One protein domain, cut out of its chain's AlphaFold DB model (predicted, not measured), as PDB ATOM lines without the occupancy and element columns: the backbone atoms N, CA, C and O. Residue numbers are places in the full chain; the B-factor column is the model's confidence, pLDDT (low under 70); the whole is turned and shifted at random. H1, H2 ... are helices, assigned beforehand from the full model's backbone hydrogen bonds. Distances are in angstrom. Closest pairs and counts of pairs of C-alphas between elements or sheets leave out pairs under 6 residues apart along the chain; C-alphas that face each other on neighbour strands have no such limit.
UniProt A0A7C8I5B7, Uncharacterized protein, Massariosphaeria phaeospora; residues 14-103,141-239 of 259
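Overview. This is residues 14 to 103 and 141 to 239 of the 259 residues of an uncharacterized protein of Massariosphaeria phaeospora (UniProt A0A7C8I5B7). The model is an elongated group of helices with the long helix H9 running down one side, H6 beside it in the opposite direction, and H7 lying across H6 at about a right angle. A second long helix, H4, runs steeply to H6, and near the last residues of H4 the shorter helices H1, H5, H10, H11 and H12 gather in a cluster round H5. The printed part has 189 residues, with twelve named helices, H1 to H12 in order along the chain, and no named strand; the class is all helix, and the helix packing is mostly crossed. The whole is compact, with a radius of gyration of the C-alphas of 18.7 A, and its C-alphas span 62 by 37 by 35 A.

Along the chain. H1, residues 14 to 22, begins with C-alpha 14 at (30.392, 83.737, -8.648) and measures 12.2 A from first to last C-alpha. H2 is residues 24 to 28 and H3 residues 32 to 35. H4, residues 43 to 64, is 31.6 A long, from C-alpha 43 at (11.559, 53.098, -8.923) to C-alpha 64 at (22.857, 81.961, -15.146). H5 is residues 72 to 79, 10.4 A, and H6 is residues 84 to 99, 23.0 A. After the cut come H7, residues 141 to 157, 24.5 A, and H8, residues 160 to 163. H9, residues 166 to 198, is the longest helix by residues and measures 47.9 A. H10 is residues 204 to 207, H11 residues 212 to 217, and H12 residues 223 to 234, 16.5 A, ending with C-alpha 234 at (26.050, 78.007, -25.551).

Arrangement. H4 and H6 are the hubs, touching four other helices each. H4 touches H6 with residues 49 to 56 alone, at a steep tilt of 64 degrees, opposite ways; the closest C-alphas, of Val 53 and Ile 84, are 6.3 A apart. H6 touches H9 at a shallow tilt of 21 degrees, opposite ways, with the C-alphas of Lys 98 and Lys 170 closest at 5.9 A. H7 touches H6 about perpendicular, at 74 degrees, with the C-alphas of Lys 93 and Ile 147 closest at 6.5 A. H7 and H9 only just touch, with 3 pairs of C-alphas within 8 A; Val 154 and Ile 173 have the closest C-alphas, 6.6 A apart. H8 and H9 touch only at the corner, and only just, with the C-alphas of Trp 163 and Arg 169 closest at 5.2 A. H3 touches H6, with the C-alphas of Pro 33 and Val 92 closest at 4.7 A. H2 is close to but not clearly touching H4; Leu 28 and Leu 52 have the closest C-alphas, 7.0 A apart. H4 touches H5 with residues 57 to 64 alone, at a steep tilt of 48 degrees, the same way, with the C-alphas of Asn 57 and Ile 72 closest at 6.7 A. H1 and H4 only just touch, with 3 pairs of C-alphas within 8 A; Ala 16 and Met 63 are closest, their C-alphas 5.8 A apart. H5 touches H11 about perpendicular, at 75 degrees, with the C-alphas of Glu 78 and Asn 214 closest at 5.1 A. H10 touches H12, with the C-alphas of Thr 204 and Arg 233 closest at 5.0 A. H4 and H9 are apart. Every O i to N i+4 pair is within hydrogen-bond range in H1, H2, H4, H5, H6, H9, H11 and H12; in H7 it is 12 of 13, and H3, H8 and H10 are too short for such a pair.

Size, cuts and confidence. The two C-alphas farthest apart are those of Asp 103 and Leu 239, at 62.1 A. Residues 104 to 140 are not printed, and C-alphas 103 and 141 stand 18.6 A apart across this cut, between H6 and H7. Of the links that are printed whole, none is long. The mean pLDDT of the printed part is 84.6; it is under 70 in residues 38 to 42, 100 to 103, 141 to 164 and 238.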
ATOM      1  N   ALA A  14      29.671  84.353  -9.760       93.19
ATOM      2  CA  ALA A  14      30.392  83.737  -8.648       93.19
ATOM      3  C   ALA A  14      29.642  83.849  -7.304       93.19
ATOM      4  O   ALA A  14      29.666  82.915  -6.499       93.19
ATOM      5  N   ARG A  15      28.954  84.973  -7.058       92.88
ATOM      6  CA  ARG A  15      28.142  85.185  -5.852       92.88
ATOM      7  C   ARG A  15      26.862  84.354  -5.900       92.88
ATOM      8  O   ARG A  15      26.553  83.713  -4.898       92.88
ATOM      9  N   ALA A  16      26.180  84.313  -7.044       92.56
ATOM     10  CA  ALA A  16      25.003  83.470  -7.259       92.56
ATOM     11  C   ALA A  16      25.337  81.985  -7.039       92.56
ATOM     12  O   ALA A  16      24.710  81.321  -6.217       92.56
ATOM     13  N   ARG A  17      26.416  81.503  -7.671       95.25
ATOM     14  CA  ARG A  17      26.949  80.148  -7.477       95.25
ATOM     15  C   ARG A  17      27.228  79.858  -6.007       95.25
ATOM     16  O   ARG A  17      26.855  78.800  -5.512       95.25
ATOM     17  N   ARG A  18      27.887  80.783  -5.300       95.06
ATOM     18  CA  ARG A  18      28.189  80.614  -3.872       95.06
ATOM     19  C   ARG A  18      26.913  80.430  -3.054       95.06
ATOM     20  O   ARG A  18      26.889  79.524  -2.233       95.06
ATOM     21  N   LEU A  19      25.877  81.234  -3.311       94.62
ATOM     22  CA  LEU A  19      24.580  81.103  -2.640       94.62
ATOM     23  C   LEU A  19      23.966  79.723  -2.889       94.62
ATOM     24  O   LEU A  19      23.627  79.041  -1.929       94.62
ATOM     25  N   TYR A  20      23.911  79.267  -4.143       95.38
ATOM     26  CA  TYR A  20      23.410  77.929  -4.467       95.38
ATOM     27  C   TYR A  20      24.172  76.818  -3.743       95.38
ATOM     28  O   TYR A  20      23.552  75.916  -3.183       95.38
ATOM     29  N   LEU A  21      25.506  76.886  -3.720       95.62
ATOM     30  CA  LEU A  21      26.321  75.881  -3.044       95.62
ATOM     31  C   LEU A  21      26.099  75.879  -1.529       95.62
ATOM     32  O   LEU A  21      26.060  74.807  -0.935       95.62
ATOM     33  N   SER A  22      25.947  77.052  -0.908       96.25
ATOM     34  CA  SER A  22      25.790  77.165   0.545       96.25
ATOM     35  C   SER A  22      24.379  76.864   1.042       96.25
ATOM     36  O   SER A  22      24.238  76.393   2.162       96.25
ATOM     37  N   THR A  23      23.338  77.143   0.251       94.62
ATOM     38  CA  THR A  23      21.942  76.978   0.688       94.62
ATOM     39  C   THR A  23      21.287  75.792  -0.006       94.62
ATOM     40  O   THR A  23      21.073  74.750   0.608       94.62
ATOM     41  N   VAL A  24      21.025  75.908  -1.306       94.38
ATOM     42  CA  VAL A  24      20.247  74.925  -2.071       94.38
ATOM     43  C   VAL A  24      20.937  73.565  -2.085       94.38
ATOM     44  O   VAL A  24      20.327  72.566  -1.718       94.38
ATOM     45  N   ARG A  25      22.219  73.503  -2.460       95.12
ATOM     46  CA  ARG A  25      22.958  72.233  -2.509       95.12
ATOM     47  C   ARG A  25      23.084  71.589  -1.129       95.12
ATOM     48  O   ARG A  25      23.030  70.366  -1.032       95.12
ATOM     49  N   MET A  26      23.216  72.387  -0.071       94.25
ATOM     50  CA  MET A  26      23.250  71.876   1.303       94.25
ATOM     51  C   MET A  26      21.920  71.234   1.700       94.25
ATOM     52  O   MET A  26      21.933  70.130   2.230       94.25
ATOM     53  N   ILE A  27      20.791  71.865   1.367       94.19
ATOM     54  CA  ILE A  27      19.452  71.310   1.613       94.19
ATOM     55  C   ILE A  27      19.250  70.017   0.809       94.19
ATOM     56  O   ILE A  27      18.874  68.996   1.373       94.19
ATOM     57  N   LEU A  28      19.569  70.028  -0.491       92.50
ATOM     58  CA  LEU A  28      19.400  68.862  -1.371       92.50
ATOM     59  C   LEU A  28      20.267  67.658  -0.968       92.50
ATOM     60  O   LEU A  28      19.928  66.525  -1.289       92.50
ATOM     61  N   SER A  29      21.400  67.896  -0.304       93.38
ATOM     62  CA  SER A  29      22.344  66.848   0.113       93.38
ATOM     63  C   SER A  29      22.282  66.506   1.595       93.38
ATOM     64  O   SER A  29      23.087  65.700   2.079       93.38
ATOM     65  N   TYR A  30      21.342  67.109   2.322       92.75
ATOM     66  CA  TYR A  30      21.164  66.849   3.737       92.75
ATOM     67  C   TYR A  30      20.922  65.357   3.974       92.75
ATOM     68  O   TYR A  30      20.129  64.729   3.278       92.75
ATOM     69  N   ALA A  31      21.646  64.784   4.939       83.94
ATOM     70  CA  ALA A  31      21.591  63.366   5.290       83.94
ATOM     71  C   ALA A  31      21.794  62.380   4.116       83.94
ATOM     72  O   ALA A  31      21.438  61.212   4.249       83.94
ATOM     73  N   CYS A  32      22.402  62.793   2.992       86.81
ATOM     74  CA  CYS A  32      22.594  61.899   1.845       86.81
ATOM     75  C   CYS A  32      23.283  60.557   2.149       86.81
ATOM     76  O   CYS A  32      22.857  59.579   1.543       86.81
ATOM     77  N   PRO A  33      24.225  60.421   3.111       80.38
ATOM     78  CA  PRO A  33      24.798  59.111   3.440       80.38
ATOM     79  C   PRO A  33      23.789  58.107   4.012       80.38
ATOM     80  O   PRO A  33      24.107  56.931   4.107       80.38
ATOM     81  N   VAL A  34      22.602  58.562   4.422       78.38
ATOM     82  CA  VAL A  34      21.551  57.712   4.997       78.38
ATOM     83  C   VAL A  34      20.585  57.207   3.925       78.38
ATOM     84  O   VAL A  34      20.104  56.086   4.026       78.38
ATOM     85  N   TRP A  35      20.269  58.026   2.916       80.88
ATOM     86  CA  TRP A  35      19.183  57.733   1.966       80.88
ATOM     87  C   TRP A  35      19.616  57.605   0.499       80.88
ATOM     88  O   TRP A  35      18.846  57.072  -0.306       80.88
ATOM     89  N   TYR A  36      20.795  58.110   0.112       83.44
ATOM     90  CA  TYR A  36      21.271  58.083  -1.276       83.44
ATOM     91  C   TYR A  36      22.019  56.789  -1.577       83.44
ATOM     92  O   TYR A  36      22.930  56.418  -0.837       83.44
ATOM     93  N   ARG A  37      21.680  56.144  -2.702       75.94
ATOM     94  CA  ARG A  37      22.262  54.856  -3.103       75.94
ATOM     95  C   ARG A  37      22.844  54.841  -4.507       75.94
ATOM     96  O   ARG A  37      22.318  55.501  -5.405       75.94
ATOM     97  N   THR A  38      23.950  54.121  -4.677       68.94
ATOM     98  CA  THR A  38      24.741  54.032  -5.918       68.94
ATOM     99  C   THR A  38      24.395  52.803  -6.766       68.94
ATOM    100  O   THR A  38      24.466  52.902  -7.988       68.94
ATOM    101  N   GLY A  39      23.929  51.712  -6.143       66.44
ATOM    102  CA  GLY A  39      23.584  50.432  -6.781       66.44
ATOM    103  C   GLY A  39      22.232  50.373  -7.524       66.44
ATOM    104  O   GLY A  39      21.592  51.409  -7.724       66.44
ATOM    105  N   PRO A  40      21.783  49.175  -7.959       61.91
ATOM    106  CA  PRO A  40      20.602  48.997  -8.809       61.91
ATOM    107  C   PRO A  40      19.349  49.657  -8.217       61.91
ATOM    108  O   PRO A  40      19.033  49.537  -7.034       61.91
ATOM    109  N   MET A  41      18.660  50.434  -9.055       62.00
ATOM    110  CA  MET A  41      17.713  51.438  -8.577       62.00
ATOM    111  C   MET A  41      16.287  50.903  -8.490       62.00
ATOM    112  O   MET A  41      15.684  50.558  -9.506       62.00
ATOM    113  N   ASP A  42      15.692  51.010  -7.306       68.94
ATOM    114  CA  ASP A  42      14.240  50.971  -7.139       68.94
ATOM    115  C   ASP A  42      13.561  52.180  -7.801       68.94
ATOM    116  O   ASP A  42      14.104  53.289  -7.793       68.94
ATOM    117  N   GLY A  43      12.321  52.015  -8.278       74.81
ATOM    118  CA  GLY A  43      11.559  53.098  -8.923       74.81
ATOM    119  C   GLY A  43      11.445  54.380  -8.080       74.81
ATOM    120  O   GLY A  43      11.537  55.486  -8.610       74.81
ATOM    121  N   LEU A  44      11.359  54.252  -6.749       74.81
ATOM    122  CA  LEU A  44      11.340  55.395  -5.827       74.81
ATOM    123  C   LEU A  44      12.662  56.184  -5.837       74.81
ATOM    124  O   LEU A  44      12.653  57.415  -5.874       74.81
ATOM    125  N   GLN A  45      13.802  55.488  -5.827       79.81
ATOM    126  CA  GLN A  45      15.127  56.115  -5.864       79.81
ATOM    127  C   GLN A  45      15.368  56.803  -7.210       79.81
ATOM    128  O   GLN A  45      15.880  57.921  -7.246       79.81
ATOM    129  N   GLN A  46      14.922  56.193  -8.312       82.94
ATOM    130  CA  GLN A  46      14.973  56.824  -9.634       82.94
ATOM    131  C   GLN A  46      14.164  58.127  -9.666       82.94
ATOM    132  O   GLN A  46      14.657  59.157 -10.136       82.94
ATOM    133  N   GLN A  47      12.945  58.112  -9.118       84.69
ATOM    134  CA  GLN A  47      12.095  59.298  -9.052       84.69
ATOM    135  C   GLN A  47      12.724  60.403  -8.195       84.69
ATOM    136  O   GLN A  47      12.754  61.561  -8.619       84.69
ATOM    137  N   LEU A  48      13.288  60.061  -7.032       88.06
ATOM    138  CA  LEU A  48      13.989  61.017  -6.173       88.06
ATOM    139  C   LEU A  48      15.191  61.642  -6.890       88.06
ATOM    140  O   LEU A  48      15.299  62.868  -6.951       88.06
ATOM    141  N   LYS A  49      16.059  60.824  -7.500       89.12
ATOM    142  CA  LYS A  49      17.209  61.310  -8.281       89.12
ATOM    143  C   LYS A  49      16.768  62.247  -9.403       89.12
ATOM    144  O   LYS A  49      17.355  63.316  -9.571       89.12
ATOM    145  N   LYS A  50      15.687  61.910 -10.117       91.38
ATOM    146  CA  LYS A  50      15.104  62.765 -11.159       91.38
ATOM    147  C   LYS A  50      14.643  64.114 -10.601       91.38
ATOM    148  O   LYS A  50      14.957  65.145 -11.193       91.38
ATOM    149  N   MET A  51      13.948  64.133  -9.463       93.88
ATOM    150  CA  MET A  51      13.510  65.379  -8.816       93.88
ATOM    151  C   MET A  51      14.692  66.249  -8.370       93.88
ATOM    152  O   MET A  51      14.683  67.458  -8.600       93.88
ATOM    153  N   LEU A  52      15.740  65.645  -7.801       94.44
ATOM    154  CA  LEU A  52      16.955  66.355  -7.381       94.44
ATOM    155  C   LEU A  52      17.690  66.985  -8.568       94.44
ATOM    156  O   LEU A  52      18.071  68.156  -8.515       94.44
ATOM    157  N   VAL A  53      17.838  66.236  -9.665       94.75
ATOM    158  CA  VAL A  53      18.419  66.751 -10.913       94.75
ATOM    159  C   VAL A  53      17.575  67.906 -11.446       94.75
ATOM    160  O   VAL A  53      18.107  68.965 -11.763       94.75
ATOM    161  N   GLN A  54      16.247  67.771 -11.477       95.38
ATOM    162  CA  GLN A  54      15.366  68.858 -11.910       95.38
ATOM    163  C   GLN A  54      15.496  70.110 -11.034       95.38
ATOM    164  O   GLN A  54      15.526  71.219 -11.574       95.38
ATOM    165  N   ALA A  55      15.611  69.954  -9.713       95.62
ATOM    166  CA  ALA A  55      15.819  71.061  -8.786       95.62
ATOM    167  C   ALA A  55      17.145  71.786  -9.072       95.62
ATOM    168  O   ALA A  55      17.134  73.002  -9.279       95.62
ATOM    169  N   GLN A  56      18.261  71.052  -9.200       95.56
ATOM    170  CA  GLN A  56      19.547  71.639  -9.599       95.56
ATOM    171  C   GLN A  56      19.434  72.356 -10.952       95.56
ATOM    172  O   GLN A  56      19.901  73.486 -11.089       95.56
ATOM    173  N   ASN A  57      18.776  71.744 -11.935       95.56
ATOM    174  CA  ASN A  57      18.666  72.300 -13.282       95.56
ATOM    175  C   ASN A  57      17.886  73.619 -13.303       95.56
ATOM    176  O   ASN A  57      18.233  74.536 -14.050       95.56
ATOM    177  N   ARG A  58      16.841  73.739 -12.474       94.38
ATOM    178  CA  ARG A  58      16.105  74.996 -12.283       94.38
ATOM    179  C   ARG A  58      16.989  76.052 -11.622       94.38
ATOM    180  O   ARG A  58      17.050  77.174 -12.119       94.38
ATOM    181  N   SER A  59      17.719  75.698 -10.563       93.81
ATOM    182  CA  SER A  59      18.626  76.629  -9.880       93.81
ATOM    183  C   SER A  59      19.752  77.125 -10.788       93.81
ATOM    184  O   SER A  59      20.018  78.323 -10.818       93.81
ATOM    185  N   LEU A  60      20.379  76.243 -11.572       94.75
ATOM    186  CA  LEU A  60      21.435  76.612 -12.519       94.75
ATOM    187  C   LEU A  60      20.929  77.600 -13.572       94.75
ATOM    188  O   LEU A  60      21.565  78.631 -13.796       94.75
ATOM    189  N   ARG A  61      19.757  77.344 -14.163       93.88
ATOM    190  CA  ARG A  61      19.132  78.273 -15.119       93.88
ATOM    191  C   ARG A  61      18.778  79.609 -14.474       93.88
ATOM    192  O   ARG A  61      19.042  80.652 -15.063       93.88
ATOM    193  N   SER A  62      18.256  79.587 -13.247       90.94
ATOM    194  CA  SER A  62      17.931  80.807 -12.505       90.94
ATOM    195  C   SER A  62      19.169  81.658 -12.208       90.94
ATOM    196  O   SER A  62      19.097  82.874 -12.324       90.94
ATOM    197  N   MET A  63      20.301  81.046 -11.842       91.31
ATOM    198  CA  MET A  63      21.540  81.775 -11.536       91.31
ATOM    199  C   MET A  63      22.246  82.331 -12.774       91.31
ATOM    200  O   MET A  63      22.869  83.386 -12.714       91.31
ATOM    201  N   THR A  64      22.198  81.591 -13.881       91.25
ATOM    202  CA  THR A  64      22.857  81.961 -15.146       91.25
ATOM    203  C   THR A  64      21.982  82.861 -16.021       91.25
ATOM    204  O   THR A  64      22.455  83.418 -17.015       91.25
ATOM    205  N   HIS A  65      20.699  83.003 -15.670       89.25
ATOM    206  CA  HIS A  65      19.658  83.597 -16.511       89.25
ATOM    207  C   HIS A  65      19.633  82.999 -17.932       89.25
ATOM    208  O   HIS A  65      19.343  83.695 -18.911       89.25
ATOM    209  N   ALA A  66      19.986  81.715 -18.048       88.75
ATOM    210  CA  ALA A  66      19.985  80.970 -19.298       88.75
ATOM    211  C   ALA A  66      18.559  80.574 -19.712       88.75
ATOM    212  O   ALA A  66      17.637  80.536 -18.892       88.75
ATOM    213  N   PHE A  67      18.372  80.260 -20.994       87.44
ATOM    214  CA  PHE A  67      17.073  79.825 -21.494       87.44
ATOM    215  C   PHE A  67      16.737  78.406 -21.026       87.44
ATOM    216  O   PHE A  67      17.604  77.599 -20.682       87.44
ATOM    217  N   LYS A  68      15.443  78.068 -21.052       85.38
ATOM    218  CA  LYS A  68      14.969  76.710 -20.741       85.38
ATOM    219  C   LYS A  68      15.599  75.659 -21.663       85.38
ATOM    220  O   LYS A  68      15.860  74.549 -21.211       85.38
ATOM    221  N   THR A  69      15.862  76.030 -22.912       86.62
ATOM    222  CA  THR A  69      16.434  75.170 -23.952       86.62
ATOM    223  C   THR A  69      17.952  75.022 -23.869       86.62
ATOM    224  O   THR A  69      18.495  74.141 -24.524       86.62
ATOM    225  N   SER A  70      18.644  75.839 -23.065       89.75
ATOM    226  CA  SER A  70      20.091  75.713 -22.892       89.75
ATOM    227  C   SER A  70      20.446  74.333 -22.293       89.75
ATOM    228  O   SER A  70      19.823  73.944 -21.287       89.75
ATOM    229  N   PRO A  71      21.423  73.607 -22.883       91.94
ATOM    230  CA  PRO A  71      21.942  72.342 -22.382       91.94
ATOM    231  C   PRO A  71      22.468  72.516 -20.973       91.94
ATOM    232  O   PRO A  71      23.083  73.534 -20.648       91.94
ATOM    233  N   ILE A  72      22.183  71.550 -20.109       94.81
ATOM    234  CA  ILE A  72      22.501  71.714 -18.697       94.81
ATOM    235  C   ILE A  72      23.979  71.458 -18.419       94.81
ATOM    236  O   ILE A  72      24.541  72.089 -17.531       94.81
ATOM    237  N   GLU A  73      24.598  70.583 -19.200       94.62
ATOM    238  CA  GLU A  73      26.006  70.212 -19.157       94.62
ATOM    239  C   GLU A  73      26.876  71.454 -19.393       94.62
ATOM    240  O   GLU A  73      27.774  71.750 -18.603       94.62
ATOM    241  N   ASP A  74      26.528  72.266 -20.396       94.19
ATOM    242  CA  ASP A  74      27.192  73.542 -20.661       94.19
ATOM    243  C   ASP A  74      27.072  74.497 -19.461       94.19
ATOM    244  O   ASP A  74      28.050  75.111 -19.040       94.19
ATOM    245  N   LEU A  75      25.881  74.610 -18.857       95.19
ATOM    246  CA  LEU A  75      25.674  75.474 -17.688       95.19
ATOM    247  C   LEU A  75      26.447  74.975 -16.463       95.19
ATOM    248  O   LEU A  75      26.987  75.782 -15.703       95.19
ATOM    249  N   GLN A  76      26.509  73.660 -16.261       95.81
ATOM    250  CA  GLN A  76      27.315  73.026 -15.218       95.81
ATOM    251  C   GLN A  76      28.794  73.372 -15.404       95.81
ATOM    252  O   GLN A  76      29.451  73.766 -14.438       95.81
ATOM    253  N   LYS A  77      29.291  73.338 -16.644       95.31
ATOM    254  CA  LYS A  77      30.667  73.721 -16.969       95.31
ATOM    255  C   LYS A  77      30.939  75.204 -16.739       95.31
ATOM    256  O   LYS A  77      31.876  75.533 -16.013       95.31
ATOM    257  N   GLU A  78      30.131  76.101 -17.308       94.94
ATOM    258  CA  GLU A  78      30.332  77.556 -17.177       94.94
ATOM    259  C   GLU A  78      30.272  78.004 -15.711       94.94
ATOM    260  O   GLU A  78      31.041  78.857 -15.261       94.94
ATOM    261  N   THR A  79      29.391  77.385 -14.920       94.69
ATOM    262  CA  THR A  79      29.301  77.656 -13.482       94.69
ATOM    263  C   THR A  79      30.313  76.871 -12.652       94.69
ATOM    264  O   THR A  79      30.452  77.156 -11.464       94.69
ATOM    265  N   PHE A  80      31.040  75.913 -13.227       95.19
ATOM    266  CA  PHE A  80      31.892  74.968 -12.505       95.19
ATOM    267  C   PHE A  80      31.143  74.308 -11.331       95.19
ATOM    268  O   PHE A  80      31.557  74.377 -10.171       95.19
ATOM    269  N   VAL A  81      29.966  73.756 -11.612       95.00
ATOM    270  CA  VAL A  81      29.083  73.091 -10.647       95.00
ATOM    271  C   VAL A  81      28.807  71.688 -11.162       95.00
ATOM    272  O   VAL A  81      28.140  71.537 -12.177       95.00
ATOM    273  N   GLU A  82      29.292  70.660 -10.461       93.50
ATOM    274  CA  GLU A  82      29.072  69.278 -10.902       93.50
ATOM    275  C   GLU A  82      27.592  68.870 -10.853       93.50
ATOM    276  O   GLU A  82      26.765  69.500 -10.178       93.50
ATOM    277  N   ASN A  83      27.257  67.783 -11.545       92.94
ATOM    278  CA  ASN A  83      25.958  67.135 -11.423       92.94
ATOM    279  C   ASN A  83      25.662  66.798  -9.946       92.94
ATOM    280  O   ASN A  83      26.529  66.289  -9.233       92.94
ATOM    281  N   ILE A  84      24.433  67.062  -9.483       94.25
ATOM    282  CA  ILE A  84      24.028  66.777  -8.099       94.25
ATOM    283  C   ILE A  84      24.268  65.314  -7.725       94.25
ATOM    284  O   ILE A  84      24.666  65.040  -6.601       94.25
ATOM    285  N   LEU A  85      24.076  64.377  -8.656       92.19
ATOM    286  CA  LEU A  85      24.267  62.951  -8.394       92.19
ATOM    287  C   LEU A  85      25.740  62.612  -8.155       92.19
ATOM    288  O   LEU A  85      26.043  61.867  -7.230       92.19
ATOM    289  N   VAL A  86      26.646  63.224  -8.923       91.69
ATOM    290  CA  VAL A  86      28.098  63.089  -8.730       91.69
ATOM    291  C   VAL A  86      28.512  63.683  -7.382       91.69
ATOM    292  O   VAL A  86      29.280  63.076  -6.638       91.69
ATOM    293  N   TYR A  87      27.947  64.835  -7.011       92.81
ATOM    294  CA  TYR A  87      28.185  65.441  -5.701       92.81
ATOM    295  C   TYR A  87      27.697  64.556  -4.540       92.81
ATOM    296  O   TYR A  87      28.403  64.402  -3.543       92.81
ATOM    297  N   LEU A  88      26.499  63.971  -4.660       91.56
ATOM    298  CA  LEU A  88      25.942  63.065  -3.652       91.56
ATOM    299  C   LEU A  88      26.795  61.805  -3.519       91.56
ATOM    300  O   LEU A  88      27.153  61.449  -2.402       91.56
ATOM    301  N   ASP A  89      27.185  61.198  -4.639       87.62
ATOM    302  CA  ASP A  89      28.075  60.037  -4.659       87.62
ATOM    303  C   ASP A  89      29.403  60.324  -3.945       87.62
ATOM    304  O   ASP A  89      29.768  59.655  -2.979       87.62
ATOM    305  N   THR A  90      30.054  61.429  -4.315       88.38
ATOM    306  CA  THR A  90      31.281  61.920  -3.668       88.38
ATOM    307  C   THR A  90      31.111  62.065  -2.157       88.38
ATOM    308  O   THR A  90      32.000  61.718  -1.373       88.38
ATOM    309  N   ARG A  91      29.972  62.616  -1.725       88.69
ATOM    310  CA  ARG A  91      29.696  62.883  -0.314       88.69
ATOM    311  C   ARG A  91      29.437  61.600   0.468       88.69
ATOM    312  O   ARG A  91      29.957  61.476   1.574       88.69
ATOM    313  N   VAL A  92      28.697  60.654  -0.104       85.25
ATOM    314  CA  VAL A  92      28.464  59.331   0.489       85.25
ATOM    315  C   VAL A  92      29.778  58.560   0.606       85.25
ATOM    316  O   VAL A  92      30.140  58.168   1.716       85.25
ATOM    317  N   LYS A  93      30.554  58.469  -0.481       81.62
ATOM    318  CA  LYS A  93      31.887  57.847  -0.499       81.62
ATOM    319  C   LYS A  93      32.820  58.462   0.540       81.62
ATOM    320  O   LYS A  93      33.461  57.744   1.298       81.62
ATOM    321  N   SER A  94      32.854  59.792   0.653       83.56
ATOM    322  CA  SER A  94      33.690  60.471   1.650       83.56
ATOM    323  C   SER A  94      33.251  60.210   3.090       83.56
ATOM    324  O   SER A  94      34.110  60.121   3.966       83.56
ATOM    325  N   THR A  95      31.948  60.125   3.364       82.06
ATOM    326  CA  THR A  95      31.448  59.818   4.711       82.06
ATOM    327  C   THR A  95      31.764  58.379   5.094       82.06
ATOM    328  O   THR A  95      32.307  58.152   6.171       82.06
ATOM    329  N   LEU A  96      31.485  57.426   4.209       75.44
ATOM    330  CA  LEU A  96      31.688  56.003   4.481       75.44
ATOM    331  C   LEU A  96      33.175  55.630   4.529       75.44
ATOM    332  O   LEU A  96      33.606  54.873   5.394       75.44
ATOM    333  N   ALA A  97      34.015  56.249   3.704       74.69
ATOM    334  CA  ALA A  97      35.454  56.041   3.802       74.69
ATOM    335  C   ALA A  97      36.068  56.592   5.105       74.69
ATOM    336  O   ALA A  97      37.154  56.182   5.500       74.69
ATOM    337  N   LYS A  98      35.391  57.527   5.786       73.25
ATOM    338  CA  LYS A  98      35.816  58.002   7.113       73.25
ATOM    339  C   LYS A  98      35.408  57.061   8.242       73.25
ATOM    340  O   LYS A  98      36.048  57.155   9.287       73.25
ATOM    341  N   SER A  99      34.368  56.244   8.057       70.00
ATOM    342  CA  SER A  99      34.021  55.177   9.005       70.00
ATOM    343  C   SER A  99      34.954  53.975   8.868       70.00
ATOM    344  O   SER A  99      35.307  53.364   9.861       70.00
ATOM    345  N   ILE A 100      35.469  53.673   7.673       65.12
ATOM    346  CA  ILE A 100      36.361  52.516   7.506       65.12
ATOM    347  C   ILE A 100      37.645  52.677   8.350       65.12
ATOM    348  O   ILE A 100      38.384  53.667   8.244       65.12
ATOM    349  N   GLY A 101      37.880  51.693   9.223       57.09
ATOM    350  CA  GLY A 101      38.999  51.631  10.163       57.09
ATOM    351  C   GLY A 101      38.849  52.521  11.399       57.09
ATOM    352  O   GLY A 101      39.862  52.863  12.017       57.09
ATOM    353  N   CYS A 102      37.646  53.008  11.720       55.03
ATOM    354  CA  CYS A 102      37.351  53.530  13.052       55.03
ATOM    355  C   CYS A 102      37.105  52.351  14.013       55.03
ATOM    356  O   CYS A 102      36.014  52.192  14.544       55.03
ATOM    357  N   ASP A 103      38.151  51.573  14.305       53.16
ATOM    358  CA  ASP A 103      38.153  50.555  15.369       53.16
ATOM    359  C   ASP A 103      38.191  51.230  16.748       53.16
ATOM    360  O   ASP A 103      39.146  51.141  17.511       53.16
ATOM    361  N   GLU A 141      24.941  47.073   2.333       61.16
ATOM    362  CA  GLU A 141      26.025  46.135   2.028       61.16
ATOM    363  C   GLU A 141      26.689  46.419   0.678       61.16
ATOM    364  O   GLU A 141      27.915  46.453   0.601       61.16
ATOM    365  N   ASP A 142      25.914  46.732  -0.364       62.62
ATOM    366  CA  ASP A 142      26.467  47.064  -1.686       62.62
ATOM    367  C   ASP A 142      27.312  48.346  -1.659       62.62
ATOM    368  O   ASP A 142      28.359  48.432  -2.303       62.62
ATOM    369  N   GLN A 143      26.885  49.344  -0.877       62.47
ATOM    370  CA  GLN A 143      27.630  50.596  -0.728       62.47
ATOM    371  C   GLN A 143      28.904  50.394   0.086       62.47
ATOM    372  O   GLN A 143      29.927  50.995  -0.224       62.47
ATOM    373  N   ILE A 144      28.846  49.554   1.120       65.69
ATOM    374  CA  ILE A 144      30.022  49.189   1.906       65.69
ATOM    375  C   ILE A 144      31.039  48.487   1.001       65.69
ATOM    376  O   ILE A 144      32.183  48.926   0.964       65.69
ATOM    377  N   ARG A 145      30.616  47.516   0.180       68.00
ATOM    378  CA  ARG A 145      31.498  46.798  -0.759       68.00
ATOM    379  C   ARG A 145      32.164  47.713  -1.786       68.00
ATOM    380  O   ARG A 145      33.372  47.623  -1.989       68.00
ATOM    381  N   GLU A 146      31.407  48.612  -2.425       64.38
ATOM    382  CA  GLU A 146      31.967  49.581  -3.387       64.38
ATOM    383  C   GLU A 146      33.054  50.444  -2.720       64.38
ATOM    384  O   GLU A 146      34.066  50.792  -3.326       64.38
ATOM    385  N   ILE A 147      32.882  50.766  -1.441       66.38
ATOM    386  CA  ILE A 147      33.779  51.666  -0.717       66.38
ATOM    387  C   ILE A 147      34.960  50.912  -0.120       66.38
ATOM    388  O   ILE A 147      36.057  51.458  -0.112       66.38
ATOM    389  N   GLU A 148      34.789  49.664   0.301       68.75
ATOM    390  CA  GLU A 148      35.887  48.762   0.651       68.75
ATOM    391  C   GLU A 148      36.836  48.574  -0.534       68.75
ATOM    392  O   GLU A 148      38.047  48.691  -0.362       68.75
ATOM    393  N   GLN A 149      36.308  48.403  -1.751       69.44
ATOM    394  CA  GLN A 149      37.120  48.347  -2.973       69.44
ATOM    395  C   GLN A 149      37.889  49.654  -3.215       69.44
ATOM    396  O   GLN A 149      39.081  49.630  -3.527       69.44
ATOM    397  N   LEU A 150      37.235  50.806  -3.030       65.06
ATOM    398  CA  LEU A 150      37.895  52.109  -3.143       65.06
ATOM    399  C   LEU A 150      38.968  52.303  -2.068       65.06
ATOM    400  O   LEU A 150      40.050  52.803  -2.367       65.06
ATOM    401  N   VAL A 151      38.699  51.908  -0.825       66.88
ATOM    402  CA  VAL A 151      39.664  51.999   0.273       66.88
ATOM    403  C   VAL A 151      40.846  51.067   0.033       66.88
ATOM    404  O   VAL A 151      41.978  51.505   0.214       66.88
ATOM    405  N   ALA A 152      40.617  49.847  -0.453       67.75
ATOM    406  CA  ALA A 152      41.676  48.917  -0.827       67.75
ATOM    407  C   ALA A 152      42.565  49.490  -1.944       67.75
ATOM    408  O   ALA A 152      43.789  49.506  -1.812       67.75
ATOM    409  N   ALA A 153      41.972  50.058  -3.001       65.94
ATOM    410  CA  ALA A 153      42.721  50.706  -4.082       65.94
ATOM    411  C   ALA A 153      43.548  51.909  -3.587       65.94
ATOM    412  O   ALA A 153      44.682  52.124  -4.014       65.94
ATOM    413  N   VAL A 154      42.995  52.688  -2.654       65.31
ATOM    414  CA  VAL A 154      43.674  53.836  -2.040       65.31
ATOM    415  C   VAL A 154      44.793  53.397  -1.091       65.31
ATOM    416  O   VAL A 154      45.840  54.038  -1.059       65.31
ATOM    417  N   GLN A 155      44.606  52.302  -0.355       61.53
ATOM    418  CA  GLN A 155      45.601  51.742   0.560       61.53
ATOM    419  C   GLN A 155      46.846  51.240  -0.185       61.53
ATOM    420  O   GLN A 155      47.953  51.458   0.293       61.53
ATOM    421  N   VAL A 156      46.686  50.657  -1.378       62.94
ATOM    422  CA  VAL A 156      47.814  50.249  -2.243       62.94
ATOM    423  C   VAL A 156      48.634  51.456  -2.725       62.94
ATOM    424  O   VAL A 156      49.844  51.357  -2.908       62.94
ATOM    425  N   ALA A 157      47.997  52.614  -2.907       59.81
ATOM    426  CA  ALA A 157      48.638  53.816  -3.436       59.81
ATOM    427  C   ALA A 157      49.326  54.697  -2.371       59.81
ATOM    428  O   ALA A 157      50.006  55.664  -2.725       59.81
ATOM    429  N   ILE A 158      49.129  54.425  -1.075       61.56
ATOM    430  CA  ILE A 158      49.608  55.271   0.028       61.56
ATOM    431  C   ILE A 158      50.670  54.522   0.856       61.56
ATOM    432  O   ILE A 158      50.437  53.379   1.239       61.56
ATOM    433  N   PRO A 159      51.798  55.163   1.229       64.88
ATOM    434  CA  PRO A 159      52.796  54.553   2.109       64.88
ATOM    435  C   PRO A 159      52.212  54.123   3.463       64.88
ATOM    436  O   PRO A 159      51.489  54.888   4.107       64.88
ATOM    437  N   THR A 160      52.602  52.941   3.941       60.41
ATOM    438  CA  THR A 160      52.060  52.255   5.130       60.41
ATOM    439  C   THR A 160      52.018  53.136   6.391       60.41
ATOM    440  O   THR A 160      51.062  53.077   7.161       60.41
ATOM    441  N   GLY A 161      52.995  54.035   6.575       62.41
ATOM    442  CA  GLY A 161      53.068  54.945   7.729       62.41
ATOM    443  C   GLY A 161      52.013  56.063   7.763       62.41
ATOM    444  O   GLY A 161      51.740  56.627   8.819       62.41
ATOM    445  N   VAL A 162      51.379  56.387   6.632       64.75
ATOM    446  CA  VAL A 162      50.279  57.372   6.559       64.75
ATOM    447  C   VAL A 162      48.962  56.752   7.034       64.75
ATOM    448  O   VAL A 162      48.068  57.470   7.478       64.75
ATOM    449  N   TRP A 163      48.848  55.423   6.959       65.50
ATOM    450  CA  TRP A 163      47.639  54.683   7.311       65.50
ATOM    451  C   TRP A 163      47.439  54.522   8.818       65.50
ATOM    452  O   TRP A 163      46.298  54.453   9.273       65.50
ATOM    453  N   ALA A 164      48.535  54.542   9.583       69.56
ATOM    454  CA  ALA A 164      48.524  54.491  11.045       69.56
ATOM    455  C   ALA A 164      47.906  55.750  11.691       69.56
ATOM    456  O   ALA A 164      47.348  55.680  12.781       69.56
ATOM    457  N   ASP A 165      47.969  56.904  11.020       78.88
ATOM    458  CA  ASP A 165      47.403  58.165  11.509       78.88
ATOM    459  C   ASP A 165      46.011  58.404  10.901       78.88
ATOM    460  O   ASP A 165      45.860  58.656   9.701       78.88
ATOM    461  N   VAL A 166      44.981  58.390  11.753       73.19
ATOM    462  CA  VAL A 166      43.568  58.556  11.369       73.19
ATOM    463  C   VAL A 166      43.322  59.851  10.586       73.19
ATOM    464  O   VAL A 166      42.537  59.866   9.631       73.19
ATOM    465  N   ASN A 167      43.982  60.952  10.946       78.38
ATOM    466  CA  ASN A 167      43.778  62.241  10.288       78.38
ATOM    467  C   ASN A 167      44.441  62.270   8.910       78.38
ATOM    468  O   ASN A 167      43.837  62.738   7.935       78.38
ATOM    469  N   LYS A 168      45.660  61.730   8.804       80.62
ATOM    470  CA  LYS A 168      46.372  61.627   7.523       80.62
ATOM    471  C   LYS A 168      45.663  60.667   6.571       80.62
ATOM    472  O   LYS A 168      45.455  61.032   5.412       80.62
ATOM    473  N   ARG A 169      45.177  59.529   7.073       77.19
ATOM    474  CA  ARG A 169      44.306  58.591   6.353       77.19
ATOM    475  C   ARG A 169      43.071  59.287   5.781       77.19
ATOM    476  O   ARG A 169      42.872  59.288   4.567       77.19
ATOM    477  N   LYS A 170      42.274  59.959   6.623       78.81
ATOM    478  CA  LYS A 170      41.052  60.669   6.187       78.81
ATOM    479  C   LYS A 170      41.345  61.717   5.108       78.81
ATOM    480  O   LYS A 170      40.570  61.866   4.161       78.81
ATOM    481  N   LYS A 171      42.465  62.437   5.229       83.12
ATOM    482  CA  LYS A 171      42.907  63.428   4.236       83.12
ATOM    483  C   LYS A 171      43.302  62.772   2.911       83.12
ATOM    484  O   LYS A 171      42.933  63.290   1.856       83.12
ATOM    485  N   ALA A 172      44.021  61.654   2.959       82.62
ATOM    486  CA  ALA A 172      44.474  60.939   1.774       82.62
ATOM    487  C   ALA A 172      43.304  60.308   1.004       82.62
ATOM    488  O   ALA A 172      43.182  60.541  -0.199       82.62
ATOM    489  N   ILE A 173      42.369  59.651   1.699       80.56
ATOM    490  CA  ILE A 173      41.141  59.129   1.081       80.56
ATOM    491  C   ILE A 173      40.319  60.269   0.467       80.56
ATOM    492  O   ILE A 173      39.905  60.202  -0.689       80.56
ATOM    493  N   GLY A 174      40.137  61.370   1.203       83.62
ATOM    494  CA  GLY A 174      39.430  62.539   0.682       83.62
ATOM    495  C   GLY A 174      40.081  63.133  -0.573       83.62
ATOM    496  O   GLY A 174      39.372  63.651  -1.437       83.62
ATOM    497  N   LYS A 175      41.412  63.060  -0.700       86.19
ATOM    498  CA  LYS A 175      42.137  63.483  -1.905       86.19
ATOM    499  C   LYS A 175      41.894  62.514  -3.063       86.19
ATOM    500  O   LYS A 175      41.576  62.982  -4.150       86.19
ATOM    501  N   ALA A 176      41.993  61.208  -2.826       84.88
ATOM    502  CA  ALA A 176      41.767  60.190  -3.849       84.88
ATOM    503  C   ALA A 176      40.349  60.264  -4.434       84.88
ATOM    504  O   ALA A 176      40.201  60.362  -5.648       84.88
ATOM    505  N   ILE A 177      39.328  60.356  -3.572       85.38
ATOM    506  CA  ILE A 177      37.929  60.511  -3.995       85.38
ATOM    507  C   ILE A 177      37.766  61.765  -4.864       85.38
ATOM    508  O   ILE A 177      37.157  61.707  -5.927       85.38
ATOM    509  N   LYS A 178      38.337  62.907  -4.457       87.69
ATOM    510  CA  LYS A 178      38.275  64.142  -5.260       87.69
ATOM    511  C   LYS A 178      38.946  63.988  -6.623       87.69
ATOM    512  O   LYS A 178      38.427  64.513  -7.603       87.69
ATOM    513  N   THR A 179      40.091  63.310  -6.683       88.62
ATOM    514  CA  THR A 179      40.802  63.059  -7.941       88.62
ATOM    515  C   THR A 179      39.977  62.169  -8.865       88.62
ATOM    516  O   THR A 179      39.792  62.533 -10.023       88.62
ATOM    517  N   GLN A 180      39.432  61.066  -8.348       86.50
ATOM    518  CA  GLN A 180      38.578  60.151  -9.107       86.50
ATOM    519  C   GLN A 180      37.341  60.870  -9.650       86.50
ATOM    520  O   GLN A 180      37.101  60.877 -10.850       86.50
ATOM    521  N   VAL A 181      36.623  61.597  -8.793       88.25
ATOM    522  CA  VAL A 181      35.437  62.369  -9.190       88.25
ATOM    523  C   VAL A 181      35.775  63.409 -10.257       88.25
ATOM    524  O   VAL A 181      35.024  63.600 -11.211       88.25
ATOM    525  N   HIS A 182      36.918  64.085 -10.132       90.50
ATOM    526  CA  HIS A 182      37.363  65.034 -11.147       90.50
ATOM    527  C   HIS A 182      37.665  64.346 -12.486       90.50
ATOM    528  O   HIS A 182      37.359  64.910 -13.537       90.50
ATOM    529  N   GLN A 183      38.246  63.144 -12.474       89.81
ATOM    530  CA  GLN A 183      38.460  62.344 -13.684       89.81
ATOM    531  C   GLN A 183      37.127  61.917 -14.307       89.81
ATOM    532  O   GLN A 183      36.949  62.098 -15.511       89.81
ATOM    533  N   ASP A 184      36.176  61.456 -13.497       89.25
ATOM    534  CA  ASP A 184      34.852  61.025 -13.953       89.25
ATOM    535  C   ASP A 184      34.069  62.175 -14.593       89.25
ATOM    536  O   ASP A 184      33.530  62.024 -15.688       89.25
ATOM    537  N   ILE A 185      34.064  63.358 -13.968       92.00
ATOM    538  CA  ILE A 185      33.411  64.551 -14.528       92.00
ATOM    539  C   ILE A 185      34.060  64.953 -15.857       92.00
ATOM    540  O   ILE A 185      33.356  65.256 -16.818       92.00
ATOM    541  N   ASN A 186      35.394  64.949 -15.935       93.00
ATOM    542  CA  ASN A 186      36.091  65.261 -17.185       93.00
ATOM    543  C   ASN A 186      35.778  64.242 -18.280       93.00
ATOM    544  O   ASN A 186      35.582  64.623 -19.432       93.00
ATOM    545  N   LYS A 187      35.715  62.955 -17.931       92.38
ATOM    546  CA  LYS A 187      35.347  61.887 -18.857       92.38
ATOM    547  C   LYS A 187      33.925  62.090 -19.388       92.38
ATOM    548  O   LYS A 187      33.754  62.131 -20.602       92.38
ATOM    549  N   GLN A 188      32.956  62.323 -18.500       92.38
ATOM    550  CA  GLN A 188      31.564  62.611 -18.869       92.38
ATOM    551  C   GLN A 188      31.454  63.849 -19.768       92.38
ATOM    552  O   GLN A 188      30.744  63.829 -20.770       92.38
ATOM    553  N   TRP A 189      32.187  64.920 -19.448       94.31
ATOM    554  CA  TRP A 189      32.214  66.129 -20.271       94.31
ATOM    555  C   TRP A 189      32.779  65.861 -21.672       94.31
ATOM    556  O   TRP A 189      32.196  66.290 -22.663       94.31
ATOM    557  N   ARG A 190      33.882  65.111 -21.778       93.88
ATOM    558  CA  ARG A 190      34.481  64.746 -23.073       93.88
ATOM    559  C   ARG A 190      33.573  63.845 -23.903       93.88
ATOM    560  O   ARG A 190      33.515  64.002 -25.117       93.88
ATOM    561  N   GLU A 191      32.877  62.903 -23.272       94.31
ATOM    562  CA  GLU A 191      31.867  62.068 -23.933       94.31
ATOM    563  C   GLU A 191      30.723  62.918 -24.487       94.31
ATOM    564  O   GLU A 191      30.411  62.803 -25.669       94.31
ATOM    565  N   TYR A 192      30.194  63.843 -23.684       94.00
ATOM    566  CA  TYR A 192      29.192  64.806 -24.133       94.00
ATOM    567  C   TYR A 192      29.694  65.673 -25.302       94.00
ATOM    568  O   TYR A 192      28.989  65.822 -26.299       94.00
ATOM    569  N   CYS A 193      30.919  66.210 -25.227       93.44
ATOM    570  CA  CYS A 193      31.495  66.995 -26.322       93.44
ATOM    571  C   CYS A 193      31.605  66.189 -27.617       93.44
ATOM    572  O   CYS A 193      31.207  66.699 -28.662       93.44
ATOM    573  N   ARG A 194      32.103  64.946 -27.543       92.81
ATOM    574  CA  ARG A 194      32.197  64.049 -28.704       92.81
ATOM    575  C   ARG A 194      30.826  63.808 -29.324       92.81
ATOM    576  O   ARG A 194      30.640  64.112 -30.493       92.81
ATOM    577  N   GLU A 195      29.841  63.417 -28.517       94.75
ATOM    578  CA  GLU A 195      28.473  63.171 -28.990       94.75
ATOM    579  C   GLU A 195      27.876  64.396 -29.710       94.75
ATOM    580  O   GLU A 195      27.215  64.267 -30.742       94.75
ATOM    581  N   LYS A 196      28.105  65.610 -29.189       92.12
ATOM    582  CA  LYS A 196      27.594  66.840 -29.815       92.12
ATOM    583  C   LYS A 196      28.356  67.236 -31.072       92.12
ATOM    584  O   LYS A 196      27.727  67.728 -32.009       92.12
ATOM    585  N   GLN A 197      29.664  67.005 -31.115       90.94
ATOM    586  CA  GLN A 197      30.475  67.242 -32.307       90.94
ATOM    587  C   GLN A 197      30.127  66.262 -33.432       90.94
ATOM    588  O   GLN A 197      29.990  66.697 -34.574       90.94
ATOM    589  N   ASP A 198      29.871  64.992 -33.105       92.31
ATOM    590  CA  ASP A 198      29.409  63.972 -34.054       92.31
ATOM    591  C   ASP A 198      28.023  64.321 -34.625       92.31
ATOM    592  O   ASP A 198      27.748  64.112 -35.804       92.31
ATOM    593  N   GLN A 199      27.164  64.962 -33.822       91.06
ATOM    594  CA  GLN A 199      25.890  65.558 -34.263       91.06
ATOM    595  C   GLN A 199      26.068  66.859 -35.076       91.06
ATOM    596  O   GLN A 199      25.085  67.546 -35.363       91.06
ATOM    597  N   GLY A 200      27.301  67.251 -35.411       88.69
ATOM    598  CA  GLY A 200      27.618  68.457 -36.177       88.69
ATOM    599  C   GLY A 200      27.474  69.771 -35.401       88.69
ATOM    600  O   GLY A 200      27.533  70.844 -36.001       88.69
ATOM    601  N   GLN A 201      27.288  69.735 -34.076       85.25
ATOM    602  CA  GLN A 201      27.189  70.952 -33.267       85.25
ATOM    603  C   GLN A 201      28.584  71.530 -33.008       85.25
ATOM    604  O   GLN A 201      29.456  70.861 -32.459       85.25
ATOM    605  N   ARG A 202      28.785  72.805 -33.357       83.50
ATOM    606  CA  ARG A 202      30.081  73.499 -33.250       83.50
ATOM    607  C   ARG A 202      30.022  74.708 -32.322       83.50
ATOM    608  O   ARG A 202      30.391  75.810 -32.705       83.50
ATOM    609  N   ARG A 203      29.538  74.498 -31.097       86.00
ATOM    610  CA  ARG A 203      29.358  75.600 -30.144       86.00
ATOM    611  C   ARG A 203      30.640  75.937 -29.410       86.00
ATOM    612  O   ARG A 203      31.386  75.039 -29.022       86.00
ATOM    613  N   THR A 204      30.842  77.219 -29.113       87.00
ATOM    614  CA  THR A 204      32.038  77.689 -28.379       87.00
ATOM    615  C   THR A 204      32.190  76.998 -27.013       87.00
ATOM    616  O   THR A 204      33.305  76.741 -26.559       87.00
ATOM    617  N   SER A 205      31.077  76.656 -26.353       87.50
ATOM    618  CA  SER A 205      31.078  75.921 -25.086       87.50
ATOM    619  C   SER A 205      31.718  74.535 -25.172       87.50
ATOM    620  O   SER A 205      32.170  74.056 -24.139       87.50
ATOM    621  N   LEU A 206      31.810  73.895 -26.342       90.12
ATOM    622  CA  LEU A 206      32.303  72.517 -26.483       90.12
ATOM    623  C   LEU A 206      33.833  72.409 -26.544       90.12
ATOM    624  O   LEU A 206      34.370  71.350 -26.230       90.12
ATOM    625  N   TYR A 207      34.532  73.486 -26.914       87.19
ATOM    626  CA  TYR A 207      35.978  73.449 -27.167       87.19
ATOM    627  C   TYR A 207      36.847  73.567 -25.908       87.19
ATOM    628  O   TYR A 207      37.985  73.115 -25.922       87.19
ATOM    629  N   ASP A 208      36.336  74.149 -24.816       89.31
ATOM    630  CA  ASP A 208      37.113  74.201 -23.568       89.31
ATOM    631  C   ASP A 208      36.990  72.892 -22.757       89.31
ATOM    632  O   ASP A 208      35.971  72.190 -22.800       89.31
ATOM    633  N   ASP A 209      37.977  72.619 -21.914       91.38
ATOM    634  CA  ASP A 209      37.899  71.544 -20.926       91.38
ATOM    635  C   ASP A 209      37.033  71.924 -19.714       91.38
ATOM    636  O   ASP A 209      36.727  73.094 -19.443       91.38
ATOM    637  N   TRP A 210      36.640  70.919 -18.931       92.81
ATOM    638  CA  TRP A 210      36.023  71.158 -17.634       92.81
ATOM    639  C   TRP A 210      37.066  71.679 -16.639       92.81
ATOM    640  O   TRP A 210      38.131  71.098 -16.442       92.81
ATOM    641  N   GLY A 211      36.762  72.786 -15.959       92.56
ATOM    642  CA  GLY A 211      37.694  73.344 -14.987       92.56
ATOM    643  C   GLY A 211      37.303  74.705 -14.420       92.56
ATOM    644  O   GLY A 211      36.380  75.360 -14.915       92.56
ATOM    645  N   PRO A 212      38.035  75.174 -13.391       92.75
ATOM    646  CA  PRO A 212      37.737  76.426 -12.696       92.75
ATOM    647  C   PRO A 212      37.971  77.668 -13.566       92.75
ATOM    648  O   PRO A 212      37.459  78.742 -13.248       92.75
ATOM    649  N   HIS A 213      38.736  77.545 -14.653       93.88
ATOM    650  CA  HIS A 213      38.974  78.627 -15.608       93.88
ATOM    651  C   HIS A 213      37.669  79.114 -16.267       93.88
ATOM    652  O   HIS A 213      37.524  80.316 -16.485       93.88
ATOM    653  N   ASN A 214      36.685  78.225 -16.467       93.81
ATOM    654  CA  ASN A 214      35.365  78.586 -16.993       93.81
ATOM    655  C   ASN A 214      34.661  79.606 -16.085       93.81
ATOM    656  O   ASN A 214      34.265  80.677 -16.534       93.81
ATOM    657  N   LEU A 215      34.630  79.353 -14.771       94.06
ATOM    658  CA  LEU A 215      34.067  80.306 -13.811       94.06
ATOM    659  C   LEU A 215      34.898  81.601 -13.725       94.06
ATOM    660  O   LEU A 215      34.334  82.687 -13.573       94.06
ATOM    661  N   LYS A 216      36.234  81.506 -13.823       94.25
ATOM    662  CA  LYS A 216      37.133  82.677 -13.783       94.25
ATOM    663  C   LYS A 216      36.875  83.653 -14.934       94.25
ATOM    664  O   LYS A 216      37.016  84.855 -14.722       94.25
ATOM    665  N   ARG A 217      36.416  83.176 -16.096       93.06
ATOM    666  CA  ARG A 217      36.003  84.015 -17.237       93.06
ATOM    667  C   ARG A 217      34.947  85.059 -16.849       93.06
ATOM    668  O   ARG A 217      34.949  86.172 -17.359       93.06
ATOM    669  N   HIS A 218      34.092  84.728 -15.884       93.31
ATOM    670  CA  HIS A 218      33.024  85.601 -15.396       93.31
ATOM    671  C   HIS A 218      33.435  86.505 -14.223       93.31
ATOM    672  O   HIS A 218      32.625  87.304 -13.756       93.31
ATOM    673  N   ALA A 219      34.671  86.410 -13.719       90.31
ATOM    674  CA  ALA A 219      35.075  87.074 -12.475       90.31
ATOM    675  C   ALA A 219      34.988  88.611 -12.539       90.31
ATOM    676  O   ALA A 219      34.614  89.253 -11.554       90.31
ATOM    677  N   ARG A 220      35.311  89.194 -13.700       89.44
ATOM    678  CA  ARG A 220      35.307  90.649 -13.935       89.44
ATOM    679  C   ARG A 220      33.993  91.169 -14.528       89.44
ATOM    680  O   ARG A 220      33.847  92.371 -14.709       89.44
ATOM    681  N   LEU A 221      33.035  90.287 -14.806       91.12
ATOM    682  CA  LEU A 221      31.787  90.637 -15.478       91.12
ATOM    683  C   LEU A 221      30.668  90.952 -14.477       91.12
ATOM    684  O   LEU A 221      30.601  90.396 -13.375       91.12
ATOM    685  N   SER A 222      29.742  91.824 -14.880       89.88
ATOM    686  CA  SER A 222      28.460  91.973 -14.183       89.88
ATOM    687  C   SER A 222      27.600  90.710 -14.346       89.88
ATOM    688  O   SER A 222      27.878  89.859 -15.200       89.88
ATOM    689  N   GLY A 223      26.545  90.567 -13.532       87.19
ATOM    690  CA  GLY A 223      25.608  89.439 -13.635       87.19
ATOM    691  C   GLY A 223      25.000  89.322 -15.038       87.19
ATOM    692  O   GLY A 223      25.093  88.270 -15.670       87.19
ATOM    693  N   MET A 224      24.495  90.436 -15.578       88.06
ATOM    694  CA  MET A 224      23.976  90.500 -16.951       88.06
ATOM    695  C   MET A 224      25.023  90.158 -18.008       88.06
ATOM    696  O   MET A 224      24.752  89.332 -18.876       88.06
ATOM    697  N   SER A 225      26.222  90.742 -17.925       91.31
ATOM    698  CA  SER A 225      27.289  90.473 -18.902       91.31
ATOM    699  C   SER A 225      27.693  88.998 -18.882       91.31
ATOM    700  O   SER A 225      27.925  88.398 -19.926       91.31
ATOM    701  N   SER A 226      27.697  88.381 -17.696       93.12
ATOM    702  CA  SER A 226      27.920  86.941 -17.550       93.12
ATOM    703  C   SER A 226      26.809  86.121 -18.209       93.12
ATOM    704  O   SER A 226      27.110  85.159 -18.904       93.12
ATOM    705  N   SER A 227      25.540  86.509 -18.039       91.19
ATOM    706  CA  SER A 227      24.407  85.837 -18.692       91.19
ATOM    707  C   SER A 227      24.471  85.939 -20.215       91.19
ATOM    708  O   SER A 227      24.255  84.942 -20.904       91.19
ATOM    709  N   VAL A 228      24.787  87.124 -20.746       91.38
ATOM    710  CA  VAL A 228      24.971  87.330 -22.189       91.38
ATOM    711  C   VAL A 228      26.093  86.434 -22.700       91.38
ATOM    712  O   VAL A 228      25.882  85.695 -23.656       91.38
ATOM    713  N   LEU A 229      27.240  86.411 -22.016       92.50
ATOM    714  CA  LEU A 229      28.365  85.560 -22.397       92.50
ATOM    715  C   LEU A 229      28.005  84.067 -22.385       92.50
ATOM    716  O   LEU A 229      28.354  83.356 -23.321       92.50
ATOM    717  N   ILE A 230      27.275  83.590 -21.372       92.50
ATOM    718  CA  ILE A 230      26.799  82.196 -21.323       92.50
ATOM    719  C   ILE A 230      25.904  81.892 -22.529       92.50
ATOM    720  O   ILE A 230      26.067  80.860 -23.177       92.50
ATOM    721  N   LYS A 231      24.970  82.785 -22.865       90.62
ATOM    722  CA  LYS A 231      24.073  82.591 -24.015       90.62
ATOM    723  C   LYS A 231      24.838  82.564 -25.336       90.62
ATOM    724  O   LYS A 231      24.548  81.711 -26.163       90.62
ATOM    725  N   LEU A 232      25.825  83.444 -25.504       90.56
ATOM    726  CA  LEU A 232      26.701  83.452 -26.678       90.56
ATOM    727  C   LEU A 232      27.497  82.148 -26.784       90.56
ATOM    728  O   LEU A 232      27.497  81.517 -27.831       90.56
ATOM    729  N   ARG A 233      28.109  81.694 -25.687       91.00
ATOM    730  CA  ARG A 233      28.943  80.484 -25.687       91.00
ATOM    731  C   ARG A 233      28.160  79.201 -25.912       91.00
ATOM    732  O   ARG A 233      28.646  78.297 -26.581       91.00
ATOM    733  N   THR A 234      26.964  79.132 -25.340       88.94
ATOM    734  CA  THR A 234      26.050  78.007 -25.551       88.94
ATOM    735  C   THR A 234      25.300  78.113 -26.875       88.94
ATOM    736  O   THR A 234      24.597  77.177 -27.224       88.94
ATOM    737  N   GLU A 235      25.398  79.237 -27.592       86.00
ATOM    738  CA  GLU A 235      24.654  79.571 -28.823       86.00
ATOM    739  C   GLU A 235      23.127  79.456 -28.700       86.00
ATOM    740  O   GLU A 235      22.381  79.562 -29.673       86.00
ATOM    741  N   TRP A 236      22.626  79.328 -27.473       81.50
ATOM    742  CA  TRP A 236      21.212  79.431 -27.159       81.50
ATOM    743  C   TRP A 236      20.899  80.893 -26.893       81.50
ATOM    744  O   TRP A 236      20.729  81.335 -25.757       81.50
ATOM    745  N   ILE A 237      20.845  81.653 -27.979       76.50
ATOM    746  CA  ILE A 237      20.394  83.038 -27.998       76.50
ATOM    747  C   ILE A 237      18.994  83.104 -28.600       76.50
ATOM    748  O   ILE A 237      18.709  82.510 -29.637       76.50
ATOM    749  N   GLY A 238      18.119  83.905 -27.987       67.62
ATOM    750  CA  GLY A 238      16.807  84.234 -28.559       67.62
ATOM    751  C   GLY A 238      16.892  84.965 -29.906       67.62
ATOM    752  O   GLY A 238      15.860  85.225 -30.513       67.62
ATOM    753  N   LEU A 239      18.104  85.275 -30.385       70.56
ATOM    754  CA  LEU A 239      18.358  85.928 -31.660       70.56
ATOM    755  C   LEU A 239      17.817  85.118 -32.839       70.56
ATOM    756  O   LEU A 239      17.176  85.707 -33.691       70.56
TER     757      LEU A 239